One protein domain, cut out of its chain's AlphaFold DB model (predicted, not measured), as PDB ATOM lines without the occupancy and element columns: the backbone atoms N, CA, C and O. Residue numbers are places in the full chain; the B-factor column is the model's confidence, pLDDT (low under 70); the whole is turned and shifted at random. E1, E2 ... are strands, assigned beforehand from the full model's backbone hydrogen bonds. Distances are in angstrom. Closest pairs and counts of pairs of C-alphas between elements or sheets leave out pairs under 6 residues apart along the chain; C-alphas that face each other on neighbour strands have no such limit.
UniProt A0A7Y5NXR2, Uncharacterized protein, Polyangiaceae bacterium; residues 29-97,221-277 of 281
ATOM      1  N   LEU A  29     208.665 236.588 341.904       95.19
ATOM      2  CA  LEU A  29     207.555 236.538 342.846       95.19
ATOM      3  C   LEU A  29     206.366 235.818 342.213       95.19
ATOM      4  O   LEU A  29     205.991 236.118 341.082       95.19
ATOM      5  N   ASP A  30     205.748 234.927 342.975       95.75
ATOM      6  CA  ASP A  30     204.387 234.453 342.753       95.75
ATOM      7  C   ASP A  30     203.583 234.737 344.022       95.75
ATOM      8  O   ASP A  30     203.710 234.038 345.031       95.75
ATOM      9  N   ALA A  31     202.817 235.827 343.999       96.62
ATOM     10  CA  ALA A  31     201.974 236.236 345.109       96.62
ATOM     11  C   ALA A  31     200.507 236.005 344.768       96.62
ATOM     12  O   ALA A  31     200.024 236.385 343.703       96.62
ATOM     13  N   THR A  32     199.778 235.407 345.700       96.19
ATOM     14  CA  THR A  32     198.335 235.198 345.599       96.19
ATOM     15  C   THR A  32     197.648 235.755 346.826       96.19
ATOM     16  O   THR A  32     198.212 235.783 347.917       96.19
ATOM     17  N   GLY A  33     196.392 236.148 346.690       95.50
ATOM     18  CA  GLY A  33     195.620 236.498 347.867       95.50
ATOM     19  C   GLY A  33     194.129 236.474 347.636       95.50
ATOM     20  O   GLY A  33     193.650 236.272 346.521       95.50
ATOM     21  N   ILE A  34     193.392 236.633 348.729       94.75
ATOM     22  CA  ILE A  34     191.936 236.713 348.711       94.75
ATOM     23  C   ILE A  34     191.465 237.881 349.566       94.75
ATOM     24  O   ILE A  34     191.931 238.071 350.693       94.75
ATOM     25  N   VAL A  35     190.519 238.641 349.023       93.81
ATOM     26  CA  VAL A  35     189.828 239.703 349.750       93.81
ATOM     27  C   VAL A  35     188.527 239.137 350.309       93.81
ATOM     28  O   VAL A  35     187.706 238.593 349.570       93.81
ATOM     29  N   VAL A  36     188.344 239.226 351.623       93.69
ATOM     30  CA  VAL A  36     187.163 238.725 352.336       93.69
ATOM     31  C   VAL A  36     186.492 239.843 353.123       93.69
ATOM     32  O   VAL A  36     187.137 240.807 353.531       93.69
ATOM     33  N   GLY A  37     185.185 239.715 353.333       92.44
ATOM     34  CA  GLY A  37     184.402 240.685 354.087       92.44
ATOM     35  C   GLY A  37     184.709 240.655 355.579       92.44
ATOM     36  O   GLY A  37     185.530 239.875 356.059       92.44
ATOM     37  N   ALA A  38     183.984 241.479 356.336       92.31
ATOM     38  CA  ALA A  38     184.172 241.649 357.777       92.31
ATOM     39  C   ALA A  38     184.020 240.353 358.602       92.31
ATOM     40  O   ALA A  38     184.471 240.286 359.744       92.31
ATOM     41  N   ASP A  39     183.385 239.320 358.040       91.75
ATOM     42  CA  ASP A  39     183.273 237.996 358.654       91.75
ATOM     43  C   ASP A  39     184.568 237.163 358.566       91.75
ATOM     44  O   ASP A  39     184.662 236.108 359.195       91.75
ATOM     45  N   GLY A  40     185.562 237.631 357.804       89.38
ATOM     46  CA  GLY A  40     186.860 236.991 357.602       89.38
ATOM     47  C   GLY A  40     186.826 235.740 356.721       89.38
ATOM     48  O   GLY A  40     187.837 235.038 356.623       89.38
ATOM     49  N   VAL A  41     185.679 235.426 356.108       89.75
ATOM     50  CA  VAL A  41     185.459 234.156 355.400       89.75
ATOM     51  C   VAL A  41     184.821 234.359 354.033       89.75
ATOM     52  O   VAL A  41     185.211 233.673 353.090       89.75
ATOM     53  N   THR A  42     183.854 235.265 353.903       90.44
ATOM     54  CA  THR A  42     183.106 235.450 352.659       90.44
ATOM     55  C   THR A  42     183.946 236.252 351.668       90.44
ATOM     56  O   THR A  42     184.247 237.410 351.953       90.44
ATOM     57  N   PRO A  43     184.314 235.688 350.500       89.50
ATOM     58  CA  PRO A  43     185.058 236.424 349.487       89.50
ATOM     59  C   PRO A  43     184.248 237.608 348.961       89.50
ATOM     60  O   PRO A  43     183.075 237.456 348.604       89.50
ATOM     61  N   LEU A  44     184.884 238.773 348.886       86.94
ATOM     62  CA  LEU A  44     184.322 239.937 348.216       86.94
ATOM     63  C   LEU A  44     184.693 239.832 346.737       86.94
ATOM     64  O   LEU A  44     185.812 240.136 346.326       86.94
ATOM     65  N   GLY A  45     183.769 239.296 345.940       80.06
ATOM     66  CA  GLY A  45     183.978 239.130 344.502       80.06
ATOM     67  C   GLY A  45     184.279 240.469 343.822       80.06
ATOM     68  O   GLY A  45     183.624 241.461 344.119       80.06
ATOM     69  N   ARG A  46     185.238 240.476 342.883       72.69
ATOM     70  CA  ARG A  46     185.704 241.677 342.155       72.69
ATOM     71  C   ARG A  46     186.083 242.859 343.063       72.69
ATOM     72  O   ARG A  46     185.638 243.976 342.833       72.69
ATOM     73  N   ALA A  47     186.929 242.622 344.063       79.62
ATOM     74  CA  ALA A  47     187.622 243.718 344.732       79.62
ATOM     75  C   ALA A  47     188.589 244.398 343.743       79.62
ATOM     76  O   ALA A  47     189.533 243.762 343.259       79.62
ATOM     77  N   ASP A  48     188.347 245.672 343.439       86.62
ATOM     78  CA  ASP A  48     189.270 246.508 342.672       86.62
ATOM     79  C   ASP A  48     190.420 246.935 343.597       86.62
ATOM     80  O   ASP A  48     190.293 247.839 344.423       86.62
ATOM     81  N   ILE A  49     191.522 246.189 343.519       91.56
ATOM     82  CA  ILE A  49     192.741 246.448 344.285       91.56
ATOM     83  C   ILE A  49     193.590 247.419 343.473       91.56
ATOM     84  O   ILE A  49     194.163 246.998 342.473       91.56
ATOM     85  N   ASP A  50     193.677 248.674 343.916       91.81
ATOM     86  CA  ASP A  50     194.474 249.731 343.283       91.81
ATOM     87  C   ASP A  50     195.979 249.398 343.352       91.81
ATOM     88  O   ASP A  50     196.711 249.528 342.370       91.81
ATOM     89  N   GLU A  51     196.448 248.954 344.522       94.69
ATOM     90  CA  GLU A  51     197.858 248.651 344.774       94.69
ATOM     91  C   GLU A  51     198.011 247.502 345.777       94.69
ATOM     92  O   GLU A  51     197.233 247.366 346.716       94.69
ATOM     93  N   TYR A  52     199.042 246.687 345.591       95.56
ATOM     94  CA  TYR A  52     199.501 245.673 346.529       95.56
ATOM     95  C   TYR A  52     200.947 245.996 346.904       95.56
ATOM     96  O   TYR A  52     201.807 246.147 346.031       95.56
ATOM     97  N   VAL A  53     201.211 246.117 348.199       96.94
ATOM     98  CA  VAL A  53     202.520 246.459 348.753       96.94
ATOM     99  C   VAL A  53     203.029 245.279 349.563       96.94
ATOM    100  O   VAL A  53     202.364 244.823 350.491       96.94
ATOM    101  N   LEU A  54     204.212 244.784 349.218       97.31
ATOM    102  CA  LEU A  54     204.883 243.685 349.896       97.31
ATOM    103  C   LEU A  54     206.170 244.185 350.539       97.31
ATOM    104  O   LEU A  54     207.039 244.740 349.868       97.31
ATOM    105  N   TYR A  55     206.289 243.944 351.834       97.38
ATOM    106  CA  TYR A  55     207.458 244.274 352.629       97.38
ATOM    107  C   TYR A  55     208.232 242.997 352.939       97.38
ATOM    108  O   TYR A  55     207.667 242.045 353.483       97.38
ATOM    109  N   PHE A  56     209.520 242.987 352.610       97.00
ATOM    110  CA  PHE A  56     210.457 241.909 352.906       97.00
ATOM    111  C   PHE A  56     211.359 242.329 354.053       97.00
ATOM    112  O   PHE A  56     212.128 243.277 353.919       97.00
ATOM    113  N   GLN A  57     211.293 241.606 355.163       96.94
ATOM    114  CA  GLN A  57     212.241 241.761 356.253       96.94
ATOM    115  C   GLN A  57     213.432 240.838 355.995       96.94
ATOM    116  O   GLN A  57     213.266 239.621 355.896       96.94
ATOM    117  N   VAL A  58     214.627 241.409 355.908       95.12
ATOM    118  CA  VAL A  58     215.894 240.695 355.715       95.12
ATOM    119  C   VAL A  58     216.566 240.466 357.075       95.12
ATOM    120  O   VAL A  58     216.307 241.189 358.043       95.12
ATOM    121  N   ALA A  59     217.382 239.414 357.187       93.31
ATOM    122  CA  ALA A  59     218.013 238.969 358.435       93.31
ATOM    123  C   ALA A  59     218.901 240.021 359.127       93.31
ATOM    124  O   ALA A  59     219.096 239.954 360.342       93.31
ATOM    125  N   ASP A  60     219.420 240.991 358.375       90.12
ATOM    126  CA  ASP A  60     220.190 242.135 358.874       90.12
ATOM    127  C   ASP A  60     219.316 243.213 359.551       90.12
ATOM    128  O   ASP A  60     219.843 244.140 360.164       90.12
ATOM    129  N   GLY A  61     217.989 243.072 359.490       91.56
ATOM    130  CA  GLY A  61     217.025 244.039 360.008       91.56
ATOM    131  C   GLY A  61     216.515 245.034 358.963       91.56
ATOM    132  O   GLY A  61     215.653 245.850 359.295       91.56
ATOM    133  N   THR A  62     216.964 244.946 357.712       93.56
ATOM    134  CA  THR A  62     216.509 245.810 356.619       93.56
ATOM    135  C   THR A  62     215.106 245.417 356.146       93.56
ATOM    136  O   THR A  62     214.801 244.233 356.002       93.56
ATOM    137  N   GLU A  63     214.242 246.406 355.896       94.75
ATOM    138  CA  GLU A  63     212.927 246.213 355.269       94.75
ATOM    139  C   GLU A  63     212.968 246.729 353.822       94.75
ATOM    140  O   GLU A  63     213.345 247.873 353.574       94.75
ATOM    141  N   ILE A  64     212.581 245.885 352.863       95.00
ATOM    142  CA  ILE A  64     212.521 246.223 351.436       95.00
ATOM    143  C   ILE A  64     211.063 246.230 350.992       95.00
ATOM    144  O   ILE A  64     210.364 245.227 351.116       95.00
ATOM    145  N   GLU A  65     210.611 247.348 350.433       94.88
ATOM    146  CA  GLU A  65     209.242 247.529 349.949       94.88
ATOM    147  C   GLU A  65     209.145 247.285 348.436       94.88
ATOM    148  O   GLU A  65     209.936 247.817 347.654       94.88
ATOM    149  N   ARG A  66     208.147 246.516 347.993       94.25
ATOM    150  CA  ARG A  66     207.813 246.332 346.575       94.25
ATOM    151  C   ARG A  66     206.329 246.592 346.344       94.25
ATOM    152  O   ARG A  66     205.485 246.066 347.063       94.25
ATOM    153  N   ARG A  67     206.028 247.411 345.338       93.50
ATOM    154  CA  ARG A  67     204.672 247.857 344.995       93.50
ATOM    155  C   ARG A  67     204.253 247.294 343.648       93.50
ATOM    156  O   ARG A  67     205.044 247.277 342.707       93.50
ATOM    157  N   PHE A  68     203.000 246.884 343.566       93.06
ATOM    158  CA  PHE A  68     202.382 246.315 342.379       93.06
ATOM    159  C   PHE A  68     201.050 247.022 342.162       93.06
ATOM    160  O   PHE A  68     200.273 247.159 343.099       93.06
ATOM    161  N   GLN A  69     200.807 247.503 340.950       91.31
ATOM    162  CA  GLN A  69     199.644 248.329 340.622       91.31
ATOM    163  C   GLN A  69     198.577 247.508 339.886       91.31
ATOM    164  O   GLN A  69     198.866 246.455 339.299       91.31
ATOM    165  N   GLN A  70     197.341 248.004 339.903       81.44
ATOM    166  CA  GLN A  70     196.232 247.445 339.137       81.44
ATOM    167  C   GLN A  70     196.432 247.663 337.631       81.44
ATOM    168  O   GLN A  70     195.901 248.600 337.043       81.44
ATOM    169  N   ASP A  71     197.186 246.784 336.976       76.31
ATOM    170  CA  ASP A  71     197.291 246.807 335.519       76.31
ATOM    171  C   ASP A  71     197.396 245.398 334.936       76.31
ATOM    172  O   ASP A  71     198.458 244.787 334.865       76.31
ATOM    173  N   VAL A  72     196.269 244.870 334.466       64.00
ATOM    174  CA  VAL A  72     196.202 243.539 333.843       64.00
ATOM    175  C   VAL A  72     196.979 243.433 332.524       64.00
ATOM    176  O   VAL A  72     197.122 242.324 332.006       64.00
ATOM    177  N   THR A  73     197.434 244.555 331.956       69.12
ATOM    178  CA  THR A  73     198.236 244.598 330.726       69.12
ATOM    179  C   THR A  73     199.737 244.624 330.995       69.12
ATOM    180  O   THR A  73     200.510 244.241 330.115       69.12
ATOM    181  N   GLU A  74     200.143 244.978 332.214       72.94
ATOM    182  CA  GLU A  74     201.541 244.982 332.628       72.94
ATOM    183  C   GLU A  74     202.000 243.580 333.071       72.94
ATOM    184  O   GLU A  74     201.227 242.823 333.678       72.94
ATOM    185  N   PRO A  75     203.270 243.203 332.818       69.50
ATOM    186  CA  PRO A  75     203.796 241.884 333.174       69.50
ATOM    187  C   PRO A  75     203.634 241.532 334.659       69.50
ATOM    188  O   PRO A  75     203.334 240.382 334.969       69.50
ATOM    189  N   ASN A  76     203.755 242.527 335.546       83.38
ATOM    190  CA  ASN A  76     203.761 242.368 337.005       83.38
ATOM    191  C   ASN A  76     202.480 242.896 337.683       83.38
ATOM    192  O   ASN A  76     202.484 243.152 338.888       83.38
ATOM    193  N   GLY A  77     201.407 243.148 336.932       86.19
ATOM    194  CA  GLY A  77     200.207 243.763 337.494       86.19
ATOM    195  C   GLY A  77     199.305 242.805 338.272       86.19
ATOM    196  O   GLY A  77     199.382 241.579 338.145       86.19
ATOM    197  N   ILE A  78     198.414 243.384 339.077       90.94
ATOM    198  CA  ILE A  78     197.451 242.634 339.890       90.94
ATOM    199  C   ILE A  78     196.350 242.060 338.992       90.94
ATOM    200  O   ILE A  78     195.609 242.793 338.336       90.94
ATOM    201  N   ARG A  79     196.205 240.731 338.986       88.75
ATOM    202  CA  ARG A  79     195.152 240.025 338.241       88.75
ATOM    203  C   ARG A  79     194.112 239.469 339.203       88.75
ATOM    204  O   ARG A  79     194.354 238.437 339.824       88.75
ATOM    205  N   THR A  80     192.957 240.123 339.294       86.12
ATOM    206  CA  THR A  80     191.832 239.690 340.142       86.12
ATOM    207  C   THR A  80     190.803 238.894 339.340       86.12
ATOM    208  O   THR A  80     190.406 239.291 338.243       86.12
ATOM    209  N   ASP A  81     190.343 237.769 339.882       83.56
ATOM    210  CA  ASP A  81     189.291 236.950 339.287       83.56
ATOM    211  C   ASP A  81     187.889 237.266 339.847       83.56
ATOM    212  O   ASP A  81     187.691 238.067 340.762       83.56
ATOM    213  N   ALA A  82     186.863 236.624 339.279       81.12
ATOM    214  CA  ALA A  82     185.474 236.845 339.685       81.12
ATOM    215  C   ALA A  82     185.162 236.392 341.125       81.12
ATOM    216  O   ALA A  82     184.126 236.778 341.664       81.12
ATOM    217  N   SER A  83     186.024 235.576 341.737       81.69
ATOM    218  CA  SER A  83     185.876 235.103 343.113       81.69
ATOM    219  C   SER A  83     186.464 236.062 344.150       81.69
ATOM    220  O   SER A  83     186.252 235.846 345.340       81.69
ATOM    221  N   GLY A  84     187.151 237.128 343.721       76.94
ATOM    222  CA  GLY A  84     187.859 238.044 344.623       76.94
ATOM    223  C   GLY A  84     189.250 237.544 345.021       76.94
ATOM    224  O   GLY A  84     189.884 238.121 345.905       76.94
ATOM    225  N   ALA A  85     189.727 236.472 344.381       90.50
ATOM    226  CA  ALA A  85     191.117 236.061 344.466       90.50
ATOM    227  C   ALA A  85     191.954 236.883 343.482       90.50
ATOM    228  O   ALA A  85     191.493 237.200 342.384       90.50
ATOM    229  N   PHE A  86     193.186 237.205 343.858       92.38
ATOM    230  CA  PHE A  86     194.134 237.886 342.987       92.38
ATOM    231  C   PHE A  86     195.455 237.129 342.892       92.38
ATOM    232  O   PHE A  86     195.800 236.331 343.769       92.38
ATOM    233  N   ARG A  87     196.195 237.394 341.814       93.38
ATOM    234  CA  ARG A  87     197.552 236.894 341.602       93.38
ATOM    235  C   ARG A  87     198.453 237.965 341.002       93.38
ATOM    236  O   ARG A  87     198.008 238.756 340.171       93.38
ATOM    237  N   ILE A  88     199.712 237.943 341.411       94.25
ATOM    238  CA  ILE A  88     200.806 238.772 340.918       94.25
ATOM    239  C   ILE A  88     201.951 237.822 340.579       94.25
ATOM    240  O   ILE A  88     202.420 237.074 341.436       94.25
ATOM    241  N   GLU A  89     202.401 237.853 339.331       92.94
ATOM    242  CA  GLU A  89     203.576 237.115 338.875       92.94
ATOM    243  C   GLU A  89     204.622 238.152 338.475       92.94
ATOM    244  O   GLU A  89     204.440 238.838 337.475       92.94
ATOM    245  N   ALA A  90     205.691 238.298 339.259       91.50
ATOM    246  CA  ALA A  90     206.785 239.202 338.920       91.50
ATOM    247  C   ALA A  90     208.002 238.402 338.466       91.50
ATOM    248  O   ALA A  90     208.562 237.613 339.228       91.50
ATOM    249  N   GLU A  91     208.442 238.616 337.228       88.56
ATOM    250  CA  GLU A  91     209.657 237.971 336.709       88.56
ATOM    251  C   GLU A  91     210.939 238.604 337.266       88.56
ATOM    252  O   GLU A  91     212.002 237.987 337.234       88.56
ATOM    253  N   GLN A  92     210.829 239.823 337.797       86.38
ATOM    254  CA  GLN A  92     211.919 240.567 338.417       86.38
ATOM    255  C   GLN A  92     211.403 241.273 339.674       86.38
ATOM    256  O   GLN A  92     210.879 242.381 339.624       86.38
ATOM    257  N   LEU A  93     211.546 240.608 340.816       86.25
ATOM    258  CA  LEU A  93     211.254 241.143 342.146       86.25
ATOM    259  C   LEU A  93     212.299 242.184 342.586       86.25
ATOM    260  O   LEU A  93     211.989 243.067 343.387       86.25
ATOM    261  N   ALA A  94     213.516 242.069 342.038       83.00
ATOM    262  CA  ALA A  94     214.648 242.967 342.235       83.00
ATOM    263  C   ALA A  94     214.792 243.407 343.696       83.00
ATOM    264  O   ALA A  94     214.614 244.585 343.968       83.00
ATOM    265  N   LEU A  95     215.050 242.510 344.656       86.94
ATOM    266  CA  LEU A  95     215.289 242.937 346.039       86.94
ATOM    267  C   LEU A  95     216.625 243.677 346.097       86.94
ATOM    268  O   LEU A  95     217.679 243.099 345.848       86.94
ATOM    269  N   SER A  96     216.563 244.975 346.371       87.69
ATOM    270  CA  SER A  96     217.734 245.829 346.503       87.69
ATOM    271  C   SER A  96     217.436 246.975 347.450       87.69
ATOM    272  O   SER A  96     216.303 247.477 347.479       87.69
ATOM    273  N   TYR A  97     218.451 247.390 348.195       82.31
ATOM    274  CA  TYR A  97     218.398 248.568 349.049       82.31
ATOM    275  C   TYR A  97     219.732 249.303 349.029       82.31
ATOM    276  O   TYR A  97     220.795 248.685 348.917       82.31
ATOM    277  N   PRO A 221     220.034 241.398 348.565       89.25
ATOM    278  CA  PRO A 221     219.939 240.221 349.421       89.25
ATOM    279  C   PRO A 221     219.386 239.022 348.652       89.25
ATOM    280  O   PRO A 221     218.529 239.163 347.774       89.25
ATOM    281  N   GLU A 222     219.840 237.825 349.002       91.31
ATOM    282  CA  GLU A 222     219.277 236.576 348.508       91.31
ATOM    283  C   GLU A 222     217.877 236.330 349.094       91.31
ATOM    284  O   GLU A 222     217.565 236.718 350.219       91.31
ATOM    285  N   LEU A 223     217.024 235.582 348.379       92.62
ATOM    286  CA  LEU A 223     215.717 235.163 348.916       92.62
ATOM    287  C   LEU A 223     215.842 234.310 350.187       92.62
ATOM    288  O   LEU A 223     214.911 234.248 350.985       92.62
ATOM    289  N   SER A 224     216.987 233.650 350.369       92.38
ATOM    290  CA  SER A 224     217.315 232.858 351.554       92.38
ATOM    291  C   SER A 224     217.502 233.723 352.812       92.38
ATOM    292  O   SER A 224     217.365 233.211 353.924       92.38
ATOM    293  N   GLU A 225     217.776 235.023 352.647       93.94
ATOM    294  CA  GLU A 225     218.002 235.990 353.728       93.94
ATOM    295  C   GLU A 225     216.709 236.663 354.211       93.94
ATOM    296  O   GLU A 225     216.712 237.346 355.239       93.94
ATOM    297  N   VAL A 226     215.592 236.462 353.505       94.88
ATOM    298  CA  VAL A 226     214.277 236.963 353.914       94.88
ATOM    299  C   VAL A 226     213.777 236.163 355.117       94.88
ATOM    300  O   VAL A 226     213.574 234.949 355.043       94.88
ATOM    301  N   VAL A 227     213.532 236.850 356.234       96.50
ATOM    302  CA  VAL A 227     213.082 236.243 357.497       96.50
ATOM    303  C   VAL A 227     211.573 236.328 357.705       96.50
ATOM    304  O   VAL A 227     210.996 235.464 358.366       96.50
ATOM    305  N   SER A 228     210.919 237.348 357.153       96.19
ATOM    306  CA  SER A 228     209.463 237.485 357.178       96.19
ATOM    307  C   SER A 228     208.970 238.422 356.083       96.19
ATOM    308  O   SER A 228     209.726 239.224 355.534       96.19
ATOM    309  N   THR A 229     207.677 238.327 355.782       97.44
ATOM    310  CA  THR A 229     206.982 239.264 354.902       97.44
ATOM    311  C   THR A 229     205.684 239.741 355.535       97.44
ATOM    312  O   THR A 229     205.036 239.018 356.301       97.44
ATOM    313  N   ARG A 230     205.294 240.967 355.194       97.50
ATOM    314  CA  ARG A 230     203.956 241.509 355.452       97.50
ATOM    315  C   ARG A 230     203.446 242.179 354.186       97.50
ATOM    316  O   ARG A 230     204.236 242.752 353.435       97.50
ATOM    317  N   ALA A 231     202.142 242.116 353.970       98.00
ATOM    318  CA  ALA A 231     201.506 242.695 352.800       98.00
ATOM    319  C   ALA A 231     200.413 243.684 353.199       98.00
ATOM    320  O   ALA A 231     199.778 243.545 354.246       98.00
ATOM    321  N   GLU A 232     200.171 244.663 352.341       97.88
ATOM    322  CA  GLU A 232     199.067 245.613 352.439       97.88
ATOM    323  C   GLU A 232     198.440 245.779 351.056       97.88
ATOM    324  O   GLU A 232     199.124 245.666 350.038       97.88
ATOM    325  N   ILE A 233     197.138 246.041 351.009       96.19
ATOM    326  CA  ILE A 233     196.455 246.430 349.775       96.19
ATOM    327  C   ILE A 233     195.836 247.808 349.917       96.19
ATOM    328  O   ILE A 233     195.327 248.176 350.978       96.19
ATOM    329  N   HIS A 234     195.852 248.549 348.820       95.38
ATOM    330  CA  HIS A 234     195.104 249.776 348.644       95.38
ATOM    331  C   HIS A 234     193.897 249.480 347.771       95.38
ATOM    332  O   HIS A 234     194.006 248.818 346.738       95.38
ATOM    333  N   LEU A 235     192.741 249.961 348.197       92.81
ATOM    334  CA  LEU A 235     191.477 249.743 347.511       92.81
ATOM    335  C   LEU A 235     190.520 250.893 347.805       92.81
ATOM    336  O   LEU A 235     190.772 251.708 348.697       92.81
ATOM    337  N   ARG A 236     189.423 250.966 347.056       90.38
ATOM    338  CA  ARG A 236     188.393 251.992 347.235       90.38
ATOM    339  C   ARG A 236     187.084 251.369 347.676       90.38
ATOM    340  O   ARG A 236     186.758 250.265 347.257       90.38
ATOM    341  N   ASP A 237     186.358 252.082 348.527       89.38
ATOM    342  CA  ASP A 237     184.973 251.729 348.842       89.38
ATOM    343  C   ASP A 237     184.014 252.140 347.712       89.38
ATOM    344  O   ASP A 237     184.405 252.797 346.739       89.38
ATOM    345  N   SER A 238     182.733 251.804 347.870       86.75
ATOM    346  CA  SER A 238     181.681 252.118 346.897       86.75
ATOM    347  C   SER A 238     181.490 253.620 346.631       86.75
ATOM    348  O   SER A 238     180.940 254.002 345.596       86.75
ATOM    349  N   ASP A 239     181.921 254.475 347.564       88.44
ATOM    350  CA  ASP A 239     181.880 255.936 347.448       88.44
ATOM    351  C   ASP A 239     183.175 256.507 346.825       88.44
ATOM    352  O   ASP A 239     183.278 257.712 346.575       88.44
ATOM    353  N   GLY A 240     184.160 255.650 346.535       88.81
ATOM    354  CA  GLY A 240     185.444 255.992 345.932       88.81
ATOM    355  C   GLY A 240     186.522 256.443 346.924       88.81
ATOM    356  O   GLY A 240     187.589 256.896 346.483       88.81
ATOM    357  N   ASN A 241     186.282 256.341 348.238       91.56
ATOM    358  CA  ASN A 241     187.271 256.720 349.247       91.56
ATOM    359  C   ASN A 241     188.379 255.661 349.331       91.56
ATOM    360  O   ASN A 241     188.073 254.469 349.333       91.56
ATOM    361  N   PRO A 242     189.658 256.066 349.423       94.06
ATOM    362  CA  PRO A 242     190.772 255.131 349.516       94.06
ATOM    363  C   PRO A 242     190.901 254.539 350.924       94.06
ATOM    364  O   PRO A 242     190.797 255.253 351.924       94.06
ATOM    365  N   HIS A 243     191.223 253.251 350.987       94.38
ATOM    366  CA  HIS A 243     191.485 252.501 352.211       94.38
ATOM    367  C   HIS A 243     192.756 251.667 352.064       94.38
ATOM    368  O   HIS A 243     193.015 251.094 351.006       94.38
ATOM    369  N   ILE A 244     193.521 251.577 353.151       96.56
ATOM    370  CA  ILE A 244     194.687 250.696 353.272       96.56
ATOM    371  C   ILE A 244     194.291 249.545 354.191       96.56
ATOM    372  O   ILE A 244     193.850 249.773 355.322       96.56
ATOM    373  N   VAL A 245     194.434 248.315 353.709       96.50
ATOM    374  CA  VAL A 245     194.073 247.103 354.446       96.50
ATOM    375  C   VAL A 245     195.310 246.234 354.610       96.50
ATOM    376  O   VAL A 245     195.893 245.769 353.633       96.50
ATOM    377  N   ALA A 246     195.696 245.997 355.862       97.19
ATOM    378  CA  ALA A 246     196.778 245.078 356.183       97.19
ATOM    379  C   ALA A 246     196.368 243.625 355.905       97.19
ATOM    380  O   ALA A 246     195.248 243.205 356.216       97.19
ATOM    381  N   GLY A 247     197.291 242.868 355.323       95.75
ATOM    382  CA  GLY A 247     197.138 241.454 355.020       95.75
ATOM    383  C   GLY A 247     197.599 240.557 356.159       95.75
ATOM    384  O   GLY A 247     198.529 240.863 356.906       95.75
ATOM    385  N   GLU A 248     196.951 239.409 356.267       96.75
ATOM    386  CA  GLU A 248     197.442 238.266 357.017       96.75
ATOM    387  C   GLU A 248     198.226 237.350 356.076       96.75
ATOM    388  O   GLU A 248     197.643 236.726 355.184       96.75
ATOM    389  N   THR A 249     199.531 237.234 356.320       97.06
ATOM    390  CA  THR A 249     200.408 236.297 355.614       97.06
ATOM    391  C   THR A 249     200.053 234.857 355.988       97.06
ATOM    392  O   THR A 249     200.290 234.414 357.114       97.06
ATOM    393  N   LEU A 250     199.492 234.108 355.040       96.62
ATOM    394  CA  LEU A 250     199.156 232.689 355.190       96.62
ATOM    395  C   LEU A 250     200.336 231.783 354.826       96.62
ATOM    396  O   LEU A 250     200.539 230.743 355.452       96.62
ATOM    397  N   GLU A 251     201.092 232.166 353.800       96.75
ATOM    398  CA  GLU A 251     202.284 231.462 353.336       96.75
ATOM    399  C   GLU A 251     203.295 232.477 352.809       96.75
ATOM    400  O   GLU A 251     202.937 233.401 352.085       96.75
ATOM    401  N   ALA A 252     204.557 232.306 353.185       96.62
ATOM    402  CA  ALA A 252     205.659 233.133 352.721       96.62
ATOM    403  C   ALA A 252     206.930 232.292 352.757       96.62
ATOM    404  O   ALA A 252     207.383 231.894 353.836       96.62
ATOM    405  N   ARG A 253     207.462 231.941 351.586       96.00
ATOM    406  CA  ARG A 253     208.678 231.131 351.497       96.00
ATOM    407  C   ARG A 253     209.361 231.248 350.148       96.00
ATOM    408  O   ARG A 253     208.724 231.447 349.121       96.00
ATOM    409  N   GLN A 254     210.657 230.964 350.146       95.38
ATOM    410  CA  GLN A 254     211.367 230.621 348.924       95.38
ATOM    411  C   GLN A 254     210.883 229.255 348.410       95.38
ATOM    412  O   GLN A 254     210.873 228.259 349.151       95.38
ATOM    413  N   ALA A 255     210.478 229.209 347.143       93.56
ATOM    414  CA  ALA A 255     210.102 227.981 346.465       93.56
ATOM    415  C   ALA A 255     211.304 227.038 346.346       93.56
ATOM    416  O   ALA A 255     212.467 227.453 346.347       93.56
ATOM    417  N   LYS A 256     211.016 225.744 346.241       93.06
ATOM    418  CA  LYS A 256     212.026 224.702 346.072       93.06
ATOM    419  C   LYS A 256     211.575 223.750 344.980       93.06
ATOM    420  O   LYS A 256     210.402 223.386 344.953       93.06
ATOM    421  N   ASP A 257     212.501 223.338 344.127       90.12
ATOM    422  CA  ASP A 257     212.280 222.238 343.194       90.12
ATOM    423  C   ASP A 257     212.802 220.952 343.829       90.12
ATOM    424  O   ASP A 257     213.936 220.914 344.312       90.12
ATOM    425  N   CYS A 258     211.958 219.924 343.894       90.75
ATOM    426  CA  CYS A 258     212.277 218.677 344.575       90.75
ATOM    427  C   CYS A 258     212.217 217.493 343.604       90.75
ATOM    428  O   CYS A 258     211.141 217.127 343.132       90.75
ATOM    429  N   ASP A 259     213.358 216.836 343.388       90.94
ATOM    430  CA  ASP A 259     213.462 215.552 342.690       90.94
ATOM    431  C   ASP A 259     213.725 214.434 343.715       90.94
ATOM    432  O   ASP A 259     214.848 214.210 344.188       90.94
ATOM    433  N   GLY A 260     212.647 213.763 344.130       89.38
ATOM    434  CA  GLY A 260     212.673 212.769 345.202       89.38
ATOM    435  C   GLY A 260     212.970 213.395 346.569       89.38
ATOM    436  O   GLY A 260     212.208 214.232 347.045       89.38
ATOM    437  N   ASP A 261     214.070 212.978 347.204       89.88
ATOM    438  CA  ASP A 261     214.502 213.476 348.523       89.88
ATOM    439  C   ASP A 261     215.418 214.713 348.442       89.88
ATOM    440  O   ASP A 261     215.859 215.234 349.469       89.88
ATOM    441  N   ARG A 262     215.765 215.175 347.233       87.38
ATOM    442  CA  ARG A 262     216.613 216.356 347.035       87.38
ATOM    443  C   ARG A 262     215.742 217.543 346.681       87.38
ATOM    444  O   ARG A 262     215.008 217.464 345.708       87.38
ATOM    445  N   CYS A 263     215.868 218.625 347.442       89.69
ATOM    446  CA  CYS A 263     215.194 219.886 347.170       89.69
ATOM    447  C   CYS A 263     216.228 221.000 347.012       89.69
ATOM    448  O   CYS A 263     217.011 221.239 347.934       89.69
ATOM    449  N   GLU A 264     216.201 221.689 345.878       89.38
ATOM    450  CA  GLU A 264     217.061 222.835 345.588       89.38
ATOM    451  C   GLU A 264     216.236 224.132 345.658       89.38
ATOM    452  O   GLU A 264     215.091 224.158 345.197       89.38
ATOM    453  N   PRO A 265     216.757 225.201 346.291       89.94
ATOM    454  CA  PRO A 265     216.059 226.478 346.353       89.94
ATOM    455  C   PRO A 265     215.969 227.112 344.963       89.94
ATOM    456  O   PRO A 265     216.947 227.148 344.218       89.94
ATOM    457  N   LEU A 266     214.794 227.641 344.631       91.12
ATOM    458  CA  LEU A 266     214.564 228.399 343.407       91.12
ATOM    459  C   LEU A 266     214.709 229.900 343.671       91.12
ATOM    460  O   LEU A 266     214.431 230.382 344.770       91.12
ATOM    461  N   ASN A 267     215.031 230.669 342.631       92.12
ATOM    462  CA  ASN A 267     214.938 232.135 342.646       92.12
ATOM    463  C   ASN A 267     213.476 232.600 342.510       92.12
ATOM    464  O   ASN A 267     213.154 233.440 341.676       92.12
ATOM    465  N   LEU A 268     212.576 232.015 343.300       94.19
ATOM    466  CA  LEU A 268     211.148 232.307 343.316       94.19
ATOM    467  C   LEU A 268     210.674 232.422 344.762       94.19
ATOM    468  O   LEU A 268     210.843 231.493 345.552       94.19
ATOM    469  N   TRP A 269     210.064 233.554 345.091       96.44
ATOM    470  CA  TRP A 269     209.336 233.755 346.333       96.44
ATOM    471  C   TRP A 269     207.855 233.447 346.123       96.44
ATOM    472  O   TRP A 269     207.234 233.995 345.215       96.44
ATOM    473  N   GLU A 270     207.293 232.586 346.965       97.19
ATOM    474  CA  GLU A 270     205.868 232.272 347.003       97.19
ATOM    475  C   GLU A 270     205.234 232.993 348.190       97.19
ATOM    476  O   GLU A 270     205.666 232.834 349.337       97.19
ATOM    477  N   GLN A 271     204.198 233.775 347.902       97.56
ATOM    478  CA  GLN A 271     203.477 234.580 348.876       97.56
ATOM    479  C   GLN A 271     201.977 234.283 348.781       97.56
ATOM    480  O   GLN A 271     201.401 234.211 347.692       97.56
ATOM    481  N   ARG A 272     201.325 234.110 349.930       97.94
ATOM    482  CA  ARG A 272     199.879 233.937 350.015       97.94
ATOM    483  C   ARG A 272     199.303 234.743 351.159       97.94
ATOM    484  O   ARG A 272     199.649 234.492 352.310       97.94
ATOM    485  N   ASP A 273     198.343 235.601 350.846       97.62
ATOM    486  CA  ASP A 273     197.758 236.529 351.810       97.62
ATOM    487  C   ASP A 273     196.230 236.450 351.880       97.62
ATOM    488  O   ASP A 273     195.537 236.024 350.950       97.62
ATOM    489  N   ARG A 274     195.689 236.903 353.008       96.25
ATOM    490  CA  ARG A 274     194.261 237.164 353.196       96.25
ATOM    491  C   ARG A 274     194.051 238.588 353.690       96.25
ATOM    492  O   ARG A 274     194.677 238.997 354.661       96.25
ATOM    493  N   PHE A 275     193.102 239.298 353.090       96.19
ATOM    494  CA  PHE A 275     192.755 240.669 353.467       96.19
ATOM    495  C   PHE A 275     191.313 240.730 353.949       96.19
ATOM    496  O   PHE A 275     190.399 240.373 353.209       96.19
ATOM    497  N   VAL A 276     191.114 241.166 355.193       95.50
ATOM    498  CA  VAL A 276     189.786 241.306 355.802       95.50
ATOM    499  C   VAL A 276     189.349 242.758 355.695       95.50
ATOM    500  O   VAL A 276     189.942 243.636 356.319       95.50
ATOM    501  N   VAL A 277     188.297 243.004 354.924       92.00
ATOM    502  CA  VAL A 277     187.776 244.343 354.658       92.00
ATOM    503  C   VAL A 277     186.562 244.606 355.558       92.00
ATOM    504  O   VAL A 277     185.550 243.911 355.439       92.00
TER     505      VAL A 277
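This is residues 29 to 97 and 221 to 277 of the 281 residues of an uncharacterized protein of Polyangiaceae bacterium (UniProt A0A7Y5NXR2). One seven-stranded sheet is curled like part of a barrel and folded back on itself, with E3, E2, E5 and E6 facing E1 and E4 and with E7 as the hinge. The long E6 and E7 hairpin reaches away to its turn at one end, and the turn between E5 and E6 lies at the opposite end of the domain. The printed part has 126 residues, with no named helix and seven named strands, E1 to E7 in chain order. The sheet is mixed, in the order E3, E2, E5, E6, E7, E1, E4, and the class is all strand. The whole is compact, with a radius of gyration of the C-alphas of 15.2 A and spans of 49 by 34 by 30 A.

The longest strand is E6, residues 242 to 259, 46.1 A from C-alpha 242 at (190.772, 255.131, 349.516) to C-alpha 259 at (213.462, 215.552, 342.690). E7 is residues 262 to 276, 37.7 A, and E5 is residues 226 to 236, 30.7 A. E2 is residues 49 to 58, 26.5 A, and E3 is residues 63 to 69, 19.9 A. E1 is residues 29 to 36, 22.6 A, beginning with C-alpha 29 at (207.555, 236.538, 342.846), and E4 is residues 85 to 90, 16.9 A.

The sheet is twisted. E5, E6 and E7 form a meander, each strand the antiparallel neighbour of the one before. The pairing is staggered: E6 pairs with E5 over residues 242 to 246 and with E7 over residues 247 to 259. E6 bends by 54 degrees at residue 246, and E7 bends by 75 degrees at residue 267. N 245 and O 233 are 2.9 A apart in the E5 and E6 hairpin; N 257 and O 264 are 2.9 A apart in the E6 and E7 hairpin. E2 is antiparallel to E5, with N 53 and O 232 at 2.8 A, and forms a hairpin with E3, with N 54 and O 66 at 2.8 A. E1 is parallel to E7, with N 32 and O 271 at 2.8 A, and antiparallel to E4, with N 31 and O 88 at 2.9 A. The closest C-alphas of the edge strands E3 and E4 are those of Phe 68 and Ile 88, 7.8 A apart.

The two C-alphas farthest apart are those of Asp 239 and Asp 261, 53.6 A. Residues 98 to 220 are not printed, and C-alphas 97 and 221 are 8.5 A apart across the cut. The links E1 to E2 and E3 to E4 are long; in the latter, residues 79 to 80 pair antiparallel with residues 86 to 87 of E4. The mean pLDDT of the printed part is 91.1, with residues 72 to 73 and 75 under 70.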